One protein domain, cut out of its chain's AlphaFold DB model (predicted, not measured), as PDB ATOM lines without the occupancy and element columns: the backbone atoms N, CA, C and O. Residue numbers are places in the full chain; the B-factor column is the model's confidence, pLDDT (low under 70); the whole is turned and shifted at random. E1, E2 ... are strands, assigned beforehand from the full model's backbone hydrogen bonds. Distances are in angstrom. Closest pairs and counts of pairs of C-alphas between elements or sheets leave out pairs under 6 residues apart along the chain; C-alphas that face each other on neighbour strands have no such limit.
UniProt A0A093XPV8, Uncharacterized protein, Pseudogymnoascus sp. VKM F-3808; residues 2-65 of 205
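AT A GLANCE: This is residues 2 to 65 of the 205 residues of an uncharacterized protein of Pseudogymnoascus sp. VKM F-3808 (UniProt A0A093XPV8). This is a little-structured domain of loops: one small hairpin, E1 and E2, and a long winding stretch, residues 10 to 65, whose residues 47 to 48 come back to pair with E1. The printed part has 64 residues, with two named strands in the order E1, E2, antiparallel, and no named helix. The class is all strand, though the strands hold only 6 residues. The whole is compact, with a radius of gyration of the C-alphas of 12.2 A, and spans 30 by 23 by 17 A.

IN THESE COORDINATES: Find C-alpha 2 at (40.854, -0.316, 5.360); from there E1, residues 2 to 4, runs 7.1 A. E2, residues 7 to 9, runs 6.9 A to C-alpha 9 at (40.296, -4.720, 7.793).

HOW THE PARTS SIT: Look at the hairpin E1 and E2, with a tight link of 2 residues: the directions stand at 165 degrees. C-alphas 3 and 8 face each other at 4.5 A. N 2 and O 9, 2.8 A apart, are within hydrogen-bond range. Residues 2 to 3 of E1 also pair antiparallel with residues 47 to 48.

THE WHOLE: The C-alphas farthest apart, of Gly 34 and Ala 65, are 35.6 A apart. The printed part has no cut. Look for pLDDT under 70 at residues 53 to 58 and 64 to 65.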
ATOM      1  N   ALA A   2      40.797  -1.532   4.558       91.19
ATOM      2  CA  ALA A   2      40.854  -0.316   5.360       91.19
ATOM      3  C   ALA A   2      41.945  -0.484   6.428       91.19
ATOM      4  O   ALA A   2      42.062  -1.575   6.972       91.19
ATOM      5  N   ILE A   3      42.740   0.549   6.709       90.88
ATOM      6  CA  ILE A   3      43.828   0.489   7.702       90.88
ATOM      7  C   ILE A   3      43.751   1.705   8.620       90.88
ATOM      8  O   ILE A   3      43.470   2.826   8.167       90.88
ATOM      9  N   ASN A   4      44.010   1.464   9.898       91.56
ATOM     10  CA  ASN A   4      44.311   2.477  10.894       91.56
ATOM     11  C   ASN A   4      45.515   1.997  11.711       91.56
ATOM     12  O   ASN A   4      45.447   0.932  12.314       91.56
ATOM     13  N   ASP A   5      46.608   2.757  11.672       88.25
ATOM     14  CA  ASP A   5      47.882   2.386  12.296       88.25
ATOM     15  C   ASP A   5      48.349   0.968  11.888       88.25
ATOM     16  O   ASP A   5      48.683   0.750  10.717       88.25
ATOM     17  N   THR A   6      48.339  -0.000  12.810       86.88
ATOM     18  CA  THR A   6      48.691  -1.408  12.555       86.88
ATOM     19  C   THR A   6      47.499  -2.293  12.207       86.88
ATOM     20  O   THR A   6      47.685  -3.424  11.753       86.88
ATOM     21  N   ASP A   7      46.282  -1.808  12.429       89.56
ATOM     22  CA  ASP A   7      45.073  -2.599  12.277       89.56
ATOM     23  C   ASP A   7      44.553  -2.513  10.845       89.56
ATOM     24  O   ASP A   7      44.356  -1.431  10.285       89.56
ATOM     25  N   CYS A   8      44.315  -3.678  10.244       90.81
ATOM     26  CA  CYS A   8      43.842  -3.808   8.875       90.81
ATOM     27  C   CYS A   8      42.539  -4.607   8.826       90.81
ATOM     28  O   CYS A   8      42.414  -5.678   9.420       90.81
ATOM     29  N   TRP A   9      41.587  -4.100   8.048       90.69
ATOM     30  CA  TRP A   9      40.296  -4.720   7.793       90.69
ATOM     31  C   TRP A   9      40.120  -4.988   6.304       90.69
ATOM     32  O   TRP A   9      40.235  -4.097   5.454       90.69
ATOM     33  N   CYS A  10      39.790  -6.230   5.976       90.06
ATOM     34  CA  CYS A  10      39.510  -6.652   4.612       90.06
ATOM     35  C   CYS A  10      38.003  -6.623   4.345       90.06
ATOM     36  O   CYS A  10      37.198  -7.032   5.177       90.06
ATOM     37  N   SER A  11      37.634  -6.116   3.173       85.00
ATOM     38  CA  SER A  11      36.267  -6.083   2.658       85.00
ATOM     39  C   SER A  11      36.348  -6.098   1.138       85.00
ATOM     40  O   SER A  11      37.257  -5.478   0.573       85.00
ATOM     41  N   ASP A  12      35.389  -6.770   0.503       84.69
ATOM     42  CA  ASP A  12      35.259  -6.834  -0.957       84.69
ATOM     43  C   ASP A  12      34.809  -5.493  -1.556       84.69
ATOM     44  O   ASP A  12      35.103  -5.182  -2.710       84.69
ATOM     45  N   ASN A  13      34.130  -4.675  -0.747       85.88
ATOM     46  CA  ASN A  13      33.600  -3.378  -1.147       85.88
ATOM     47  C   ASN A  13      34.272  -2.241  -0.369       85.88
ATOM     48  O   ASN A  13      34.564  -2.358   0.828       85.88
ATOM     49  N   LEU A  14      34.474  -1.109  -1.046       87.12
ATOM     50  CA  LEU A  14      34.880   0.147  -0.422       87.12
ATOM     51  C   LEU A  14      33.742   0.699   0.452       87.12
ATOM     52  O   LEU A  14      32.572   0.454   0.159       87.12
ATOM     53  N   PRO A  15      34.038   1.516   1.475       88.06
ATOM     54  CA  PRO A  15      33.000   2.190   2.241       88.06
ATOM     55  C   PRO A  15      32.070   3.022   1.342       88.06
ATOM     56  O   PRO A  15      32.503   3.508   0.288       88.06
ATOM     57  N   PRO A  16      30.807   3.239   1.745       88.88
ATOM     58  CA  PRO A  16      29.892   4.094   1.003       88.88
ATOM     59  C   PRO A  16      30.487   5.487   0.771       88.88
ATOM     60  O   PRO A  16      31.098   6.063   1.671       88.88
ATOM     61  N   LYS A  17      30.236   6.082  -0.402       86.56
ATOM     62  CA  LYS A  17      30.760   7.418  -0.756       86.56
ATOM     63  C   LYS A  17      30.371   8.509   0.252       86.56
ATOM     64  O   LYS A  17      31.141   9.440   0.450       86.56
ATOM     65  N   LYS A  18      29.222   8.360   0.930       87.19
ATOM     66  CA  LYS A  18      28.759   9.251   2.014       87.19
ATOM     67  C   LYS A  18      29.729   9.346   3.199       87.19
ATOM     68  O   LYS A  18      29.732  10.352   3.893       87.19
ATOM     69  N   ASN A  19      30.547   8.317   3.418       87.81
ATOM     70  CA  ASN A  19      31.496   8.250   4.529       87.81
ATOM     71  C   ASN A  19      32.903   8.707   4.109       87.81
ATOM     72  O   ASN A  19      33.843   8.597   4.894       87.81
ATOM     73  N   LYS A  20      33.072   9.194   2.872       89.12
ATOM     74  CA  LYS A  20      34.349   9.717   2.401       89.12
ATOM     75  C   LYS A  20      34.628  11.049   3.088       89.12
ATOM     76  O   LYS A  20      33.848  11.991   2.981       89.12
ATOM     77  N   VAL A  21      35.765  11.113   3.762       90.50
ATOM     78  CA  VAL A  21      36.266  12.321   4.416       90.50
ATOM     79  C   VAL A  21      37.477  12.868   3.675       90.50
ATOM     80  O   VAL A  21      38.031  12.215   2.788       90.50
ATOM     81  N   ASP A  22      37.863  14.089   4.027       88.25
ATOM     82  CA  ASP A  22      39.051  14.731   3.484       88.25
ATOM     83  C   ASP A  22      40.346  14.040   3.953       88.25
ATOM     84  O   ASP A  22      40.420  13.532   5.075       88.25
ATOM     85  N   LEU A  23      41.381  14.055   3.106       86.12
ATOM     86  CA  LEU A  23      42.675  13.418   3.386       86.12
ATOM     87  C   LEU A  23      43.374  14.008   4.617       86.12
ATOM     88  O   LEU A  23      44.143  13.305   5.266       86.12
ATOM     89  N   THR A  24      43.087  15.258   4.986       88.38
ATOM     90  CA  THR A  24      43.632  15.888   6.201       88.38
ATOM     91  C   THR A  24      43.212  15.178   7.485       88.38
ATOM     92  O   THR A  24      43.903  15.284   8.496       88.38
ATOM     93  N   LYS A  25      42.100  14.434   7.457       88.06
ATOM     94  CA  LYS A  25      41.651  13.608   8.583       88.06
ATOM     95  C   LYS A  25      42.440  12.309   8.710       88.06
ATOM     96  O   LYS A  25      42.442  11.724   9.788       88.06
ATOM     97  N   CYS A  26      43.128  11.889   7.651       90.00
ATOM     98  CA  CYS A  26      43.988  10.716   7.642       90.00
ATOM     99  C   CYS A  26      45.458  11.145   7.765       90.00
ATOM    100  O   CYS A  26      46.220  11.092   6.802       90.00
ATOM    101  N   SER A  27      45.848  11.653   8.934       89.94
ATOM    102  CA  SER A  27      47.196  12.186   9.169       89.94
ATOM    103  C   SER A  27      48.191  11.165   9.724       89.94
ATOM    104  O   SER A  27      49.390  11.467   9.753       89.94
ATOM    105  N   GLU A  28      47.723   9.985  10.132       90.75
ATOM    106  CA  GLU A  28      48.538   8.969  10.801       90.75
ATOM    107  C   GLU A  28      49.569   8.371   9.851       90.75
ATOM    108  O   GLU A  28      49.252   8.124   8.689       90.75
ATOM    109  N   LYS A  29      50.810   8.170  10.298       91.50
ATOM    110  CA  LYS A  29      51.857   7.595   9.436       91.50
ATOM    111  C   LYS A  29      51.782   6.075   9.466       91.50
ATOM    112  O   LYS A  29      51.639   5.482  10.523       91.50
ATOM    113  N   CYS A  30      51.924   5.446   8.305       90.19
ATOM    114  CA  CYS A  30      51.924   3.994   8.213       90.19
ATOM    115  C   CYS A  30      53.204   3.386   8.812       90.19
ATOM    116  O   CYS A  30      54.306   3.720   8.353       90.19
ATOM    117  N   PRO A  31      53.101   2.440   9.760       87.50
ATOM    118  CA  PRO A  31      54.266   1.733  10.270       87.50
ATOM    119  C   PRO A  31      54.908   0.900   9.152       87.50
ATOM    120  O   PRO A  31      54.268   0.065   8.519       87.50
ATOM    121  N   GLY A  32      56.189   1.150   8.870       86.50
ATOM    122  CA  GLY A  32      56.954   0.414   7.853       86.50
ATOM    123  C   GLY A  32      56.661   0.795   6.397       86.50
ATOM    124  O   GLY A  32      57.294   0.245   5.497       86.50
ATOM    125  N   TYR A  33      55.764   1.754   6.149       83.31
ATOM    126  CA  TYR A  33      55.377   2.194   4.805       83.31
ATOM    127  C   TYR A  33      55.588   3.710   4.633       83.31
ATOM    128  O   TYR A  33      54.690   4.444   4.238       83.31
ATOM    129  N   GLY A  34      56.797   4.188   4.947       84.44
ATOM    130  CA  GLY A  34      57.273   5.547   4.646       84.44
ATOM    131  C   GLY A  34      56.295   6.680   4.998       84.44
ATOM    132  O   GLY A  34      55.800   6.770   6.119       84.44
ATOM    133  N   ASP A  35      56.036   7.556   4.023       83.75
ATOM    134  CA  ASP A  35      55.153   8.724   4.165       83.75
ATOM    135  C   ASP A  35      53.677   8.436   3.843       83.75
ATOM    136  O   ASP A  35      52.859   9.360   3.769       83.75
ATOM    137  N   PHE A  36      53.307   7.165   3.662       87.19
ATOM    138  CA  PHE A  36      51.910   6.812   3.455       87.19
ATOM    139  C   PHE A  36      51.099   7.050   4.727       87.19
ATOM    140  O   PHE A  36      51.601   6.975   5.853       87.19
ATOM    141  N   LYS A  37      49.820   7.373   4.524       90.56
ATOM    142  CA  LYS A  37      48.911   7.730   5.603       90.56
ATOM    143  C   LYS A  37      47.955   6.597   5.943       90.56
ATOM    144  O   LYS A  37      47.174   6.195   5.082       90.56
ATOM    145  N   CYS A  38      47.983   6.131   7.188       91.50
ATOM    146  CA  CYS A  38      47.225   4.988   7.699       91.50
ATOM    147  C   CYS A  38      46.136   5.409   8.680       91.50
ATOM    148  O   CYS A  38      46.162   5.054   9.852       91.50
ATOM    149  N   GLY A  39      45.154   6.164   8.186       91.25
ATOM    150  CA  GLY A  39      44.033   6.620   8.999       91.25
ATOM    151  C   GLY A  39      44.414   7.760   9.941       91.25
ATOM    152  O   GLY A  39      45.149   8.673   9.564       91.25
ATOM    153  N   SER A  40      43.859   7.741  11.148       91.12
ATOM    154  CA  SER A  40      43.969   8.817  12.138       91.12
ATOM    155  C   SER A  40      44.347   8.272  13.509       91.12
ATOM    156  O   SER A  40      43.781   7.258  13.915       91.12
ATOM    157  N   SER A  41      45.179   9.018  14.243       86.31
ATOM    158  CA  SER A  41      45.558   8.772  15.643       86.31
ATOM    159  C   SER A  41      44.371   8.527  16.576       86.31
ATOM    160  O   SER A  41      44.488   7.819  17.569       86.31
ATOM    161  N   ASP A  42      43.212   9.111  16.262       85.19
ATOM    162  CA  ASP A  42      42.009   9.005  17.091       85.19
ATOM    163  C   ASP A  42      41.221   7.704  16.844       85.19
ATOM    164  O   ASP A  42      40.159   7.512  17.439       85.19
ATOM    165  N   GLY A  43      41.651   6.851  15.905       83.50
ATOM    166  CA  GLY A  43      40.929   5.625  15.536       83.50
ATOM    167  C   GLY A  43      39.638   5.858  14.733       83.50
ATOM    168  O   GLY A  43      38.926   4.912  14.409       83.50
ATOM    169  N   LYS A  44      39.290   7.115  14.424       86.81
ATOM    170  CA  LYS A  44      37.983   7.484  13.836       86.81
ATOM    171  C   LYS A  44      37.934   7.409  12.317       86.81
ATOM    172  O   LYS A  44      36.855   7.275  11.743       86.81
ATOM    173  N   TYR A  45      39.085   7.557  11.671       90.88
ATOM    174  CA  TYR A  45      39.200   7.595  10.220       90.88
ATOM    175  C   TYR A  45      40.154   6.511   9.753       90.88
ATOM    176  O   TYR A  45      41.172   6.246  10.390       90.88
ATOM    177  N   PHE A  46      39.812   5.905   8.624       92.25
ATOM    178  CA  PHE A  46      40.554   4.805   8.032       92.25
ATOM    179  C   PHE A  46      40.987   5.214   6.636       92.25
ATOM    180  O   PHE A  46      40.207   5.797   5.877       92.25
ATOM    181  N   SER A  47      42.219   4.879   6.289       90.88
ATOM    182  CA  SER A  47      42.656   4.943   4.901       90.88
ATOM    183  C   SER A  47      42.223   3.658   4.201       90.88
ATOM    184  O   SER A  47      42.255   2.583   4.796       90.88
ATOM    185  N   THR A  48      41.778   3.748   2.950       89.62
ATOM    186  CA  THR A  48      41.319   2.584   2.182       89.62
ATOM    187  C   THR A  48      42.215   2.346   0.984       89.62
ATOM    188  O   THR A  48      42.466   3.278   0.221       89.62
ATOM    189  N   TRP A  49      42.605   1.094   0.769       85.00
ATOM    190  CA  TRP A  49      43.360   0.665  -0.404       85.00
ATOM    191  C   TRP A  49      42.665  -0.497  -1.095       85.00
ATOM    192  O   TRP A  49      41.863  -1.232  -0.507       85.00
ATOM    193  N   THR A  50      42.985  -0.651  -2.368       85.00
ATOM    194  CA  THR A  50      42.528  -1.744  -3.216       85.00
ATOM    195  C   THR A  50      43.759  -2.469  -3.723       85.00
ATOM    196  O   THR A  50      44.693  -1.823  -4.191       85.00
ATOM    197  N   ASP A  51      43.753  -3.791  -3.649       81.06
ATOM    198  CA  ASP A  51      44.797  -4.649  -4.219       81.06
ATOM    199  C   ASP A  51      44.670  -4.802  -5.748       81.06
ATOM    200  O   ASP A  51      45.544  -5.375  -6.390       81.06
ATOM    201  N   GLY A  52      43.588  -4.280  -6.339       74.38
ATOM    202  CA  GLY A  52      43.295  -4.395  -7.767       74.38
ATOM    203  C   GLY A  52      42.763  -5.771  -8.178       74.38
ATOM    204  O   GLY A  52      42.553  -6.000  -9.366       74.38
ATOM    205  N   LEU A  53      42.498  -6.674  -7.226       68.31
ATOM    206  CA  LEU A  53      42.077  -8.057  -7.489       68.31
ATOM    207  C   LEU A  53      40.557  -8.215  -7.658       68.31
ATOM    208  O   LEU A  53      40.043  -9.327  -7.798       68.31
ATOM    209  N   THR A  54      39.806  -7.116  -7.645       68.75
ATOM    210  CA  THR A  54      38.351  -7.153  -7.824       68.75
ATOM    211  C   THR A  54      37.996  -7.655  -9.225       68.75
ATOM    212  O   THR A  54      38.622  -7.245 -10.196       68.75
ATOM    213  N   LYS A  55      36.957  -8.498  -9.341       60.84
ATOM    214  CA  LYS A  55      36.543  -9.172 -10.594       60.84
ATOM    215  C   LYS A  55      36.308  -8.233 -11.790       60.84
ATOM    216  O   LYS A  55      36.447  -8.671 -12.923       60.84
ATOM    217  N   ASP A  56      36.020  -6.957 -11.526       65.69
ATOM    218  CA  ASP A  56      35.774  -5.919 -12.536       65.69
ATOM    219  C   ASP A  56      36.924  -4.886 -12.635       65.69
ATOM    220  O   ASP A  56      36.749  -3.805 -13.195       65.69
ATOM    221  N   GLY A  57      38.079  -5.149 -12.008       63.59
ATOM    222  CA  GLY A  57      39.222  -4.223 -11.919       63.59
ATOM    223  C   GLY A  57      38.949  -2.921 -11.147       63.59
ATOM    224  O   GLY A  57      39.849  -2.106 -10.970       63.59
ATOM    225  N   THR A  58      37.716  -2.723 -10.672       66.06
ATOM    226  CA  THR A  58      37.264  -1.523  -9.973       66.06
ATOM    227  C   THR A  58      36.595  -1.915  -8.663       66.06
ATOM    228  O   THR A  58      35.618  -2.668  -8.652       66.06
ATOM    229  N   ALA A  59      37.077  -1.361  -7.552       73.12
ATOM    230  CA  ALA A  59      36.429  -1.557  -6.267       73.12
ATOM    231  C   ALA A  59      35.099  -0.803  -6.208       73.12
ATOM    232  O   ALA A  59      35.036   0.415  -6.402       73.12
ATOM    233  N   LYS A  60      34.025  -1.539  -5.930       83.00
ATOM    234  CA  LYS A  60      32.681  -0.982  -5.787       83.00
ATOM    235  C   LYS A  60      32.516  -0.423  -4.379       83.00
ATOM    236  O   LYS A  60      32.989  -1.015  -3.413       83.00
ATOM    237  N   ASN A  61      31.869   0.733  -4.253       84.56
ATOM    238  CA  ASN A  61      31.442   1.225  -2.946       84.56
ATOM    239  C   ASN A  61      30.234   0.404  -2.484       84.56
ATOM    240  O   ASN A  61      29.332   0.160  -3.279       84.56
ATOM    241  N   ALA A  62      30.205   0.031  -1.210       82.69
ATOM    242  CA  ALA A  62      29.047  -0.588  -0.593       82.69
ATOM    243  C   ALA A  62      27.850   0.369  -0.621       82.69
ATOM    244  O   ALA A  62      27.994   1.588  -0.427       82.69
ATOM    245  N   ASP A  63      26.665  -0.198  -0.814       77.88
ATOM    246  CA  ASP A  63      25.422   0.538  -0.685       77.88
ATOM    247  C   ASP A  63      25.225   0.993   0.764       77.88
ATOM    248  O   ASP A  63      25.588   0.323   1.735       77.88
ATOM    249  N   ALA A  64      24.643   2.181   0.931       63.78
ATOM    250  CA  ALA A  64      24.491   2.828   2.231       63.78
ATOM    251  C   ALA A  64      23.694   2.000   3.259       63.78
ATOM    252  O   ALA A  64      23.826   2.286   4.450       63.78
ATOM    253  N   ALA A  65      22.897   1.030   2.794       59.38
ATOM    254  CA  ALA A  65      22.107   0.093   3.593       59.38
ATOM    255  C   ALA A  65      22.900  -1.148   4.049       59.38
ATOM    256  O   ALA A  65      22.554  -1.758   5.055       59.38
TER     257      ALA A  65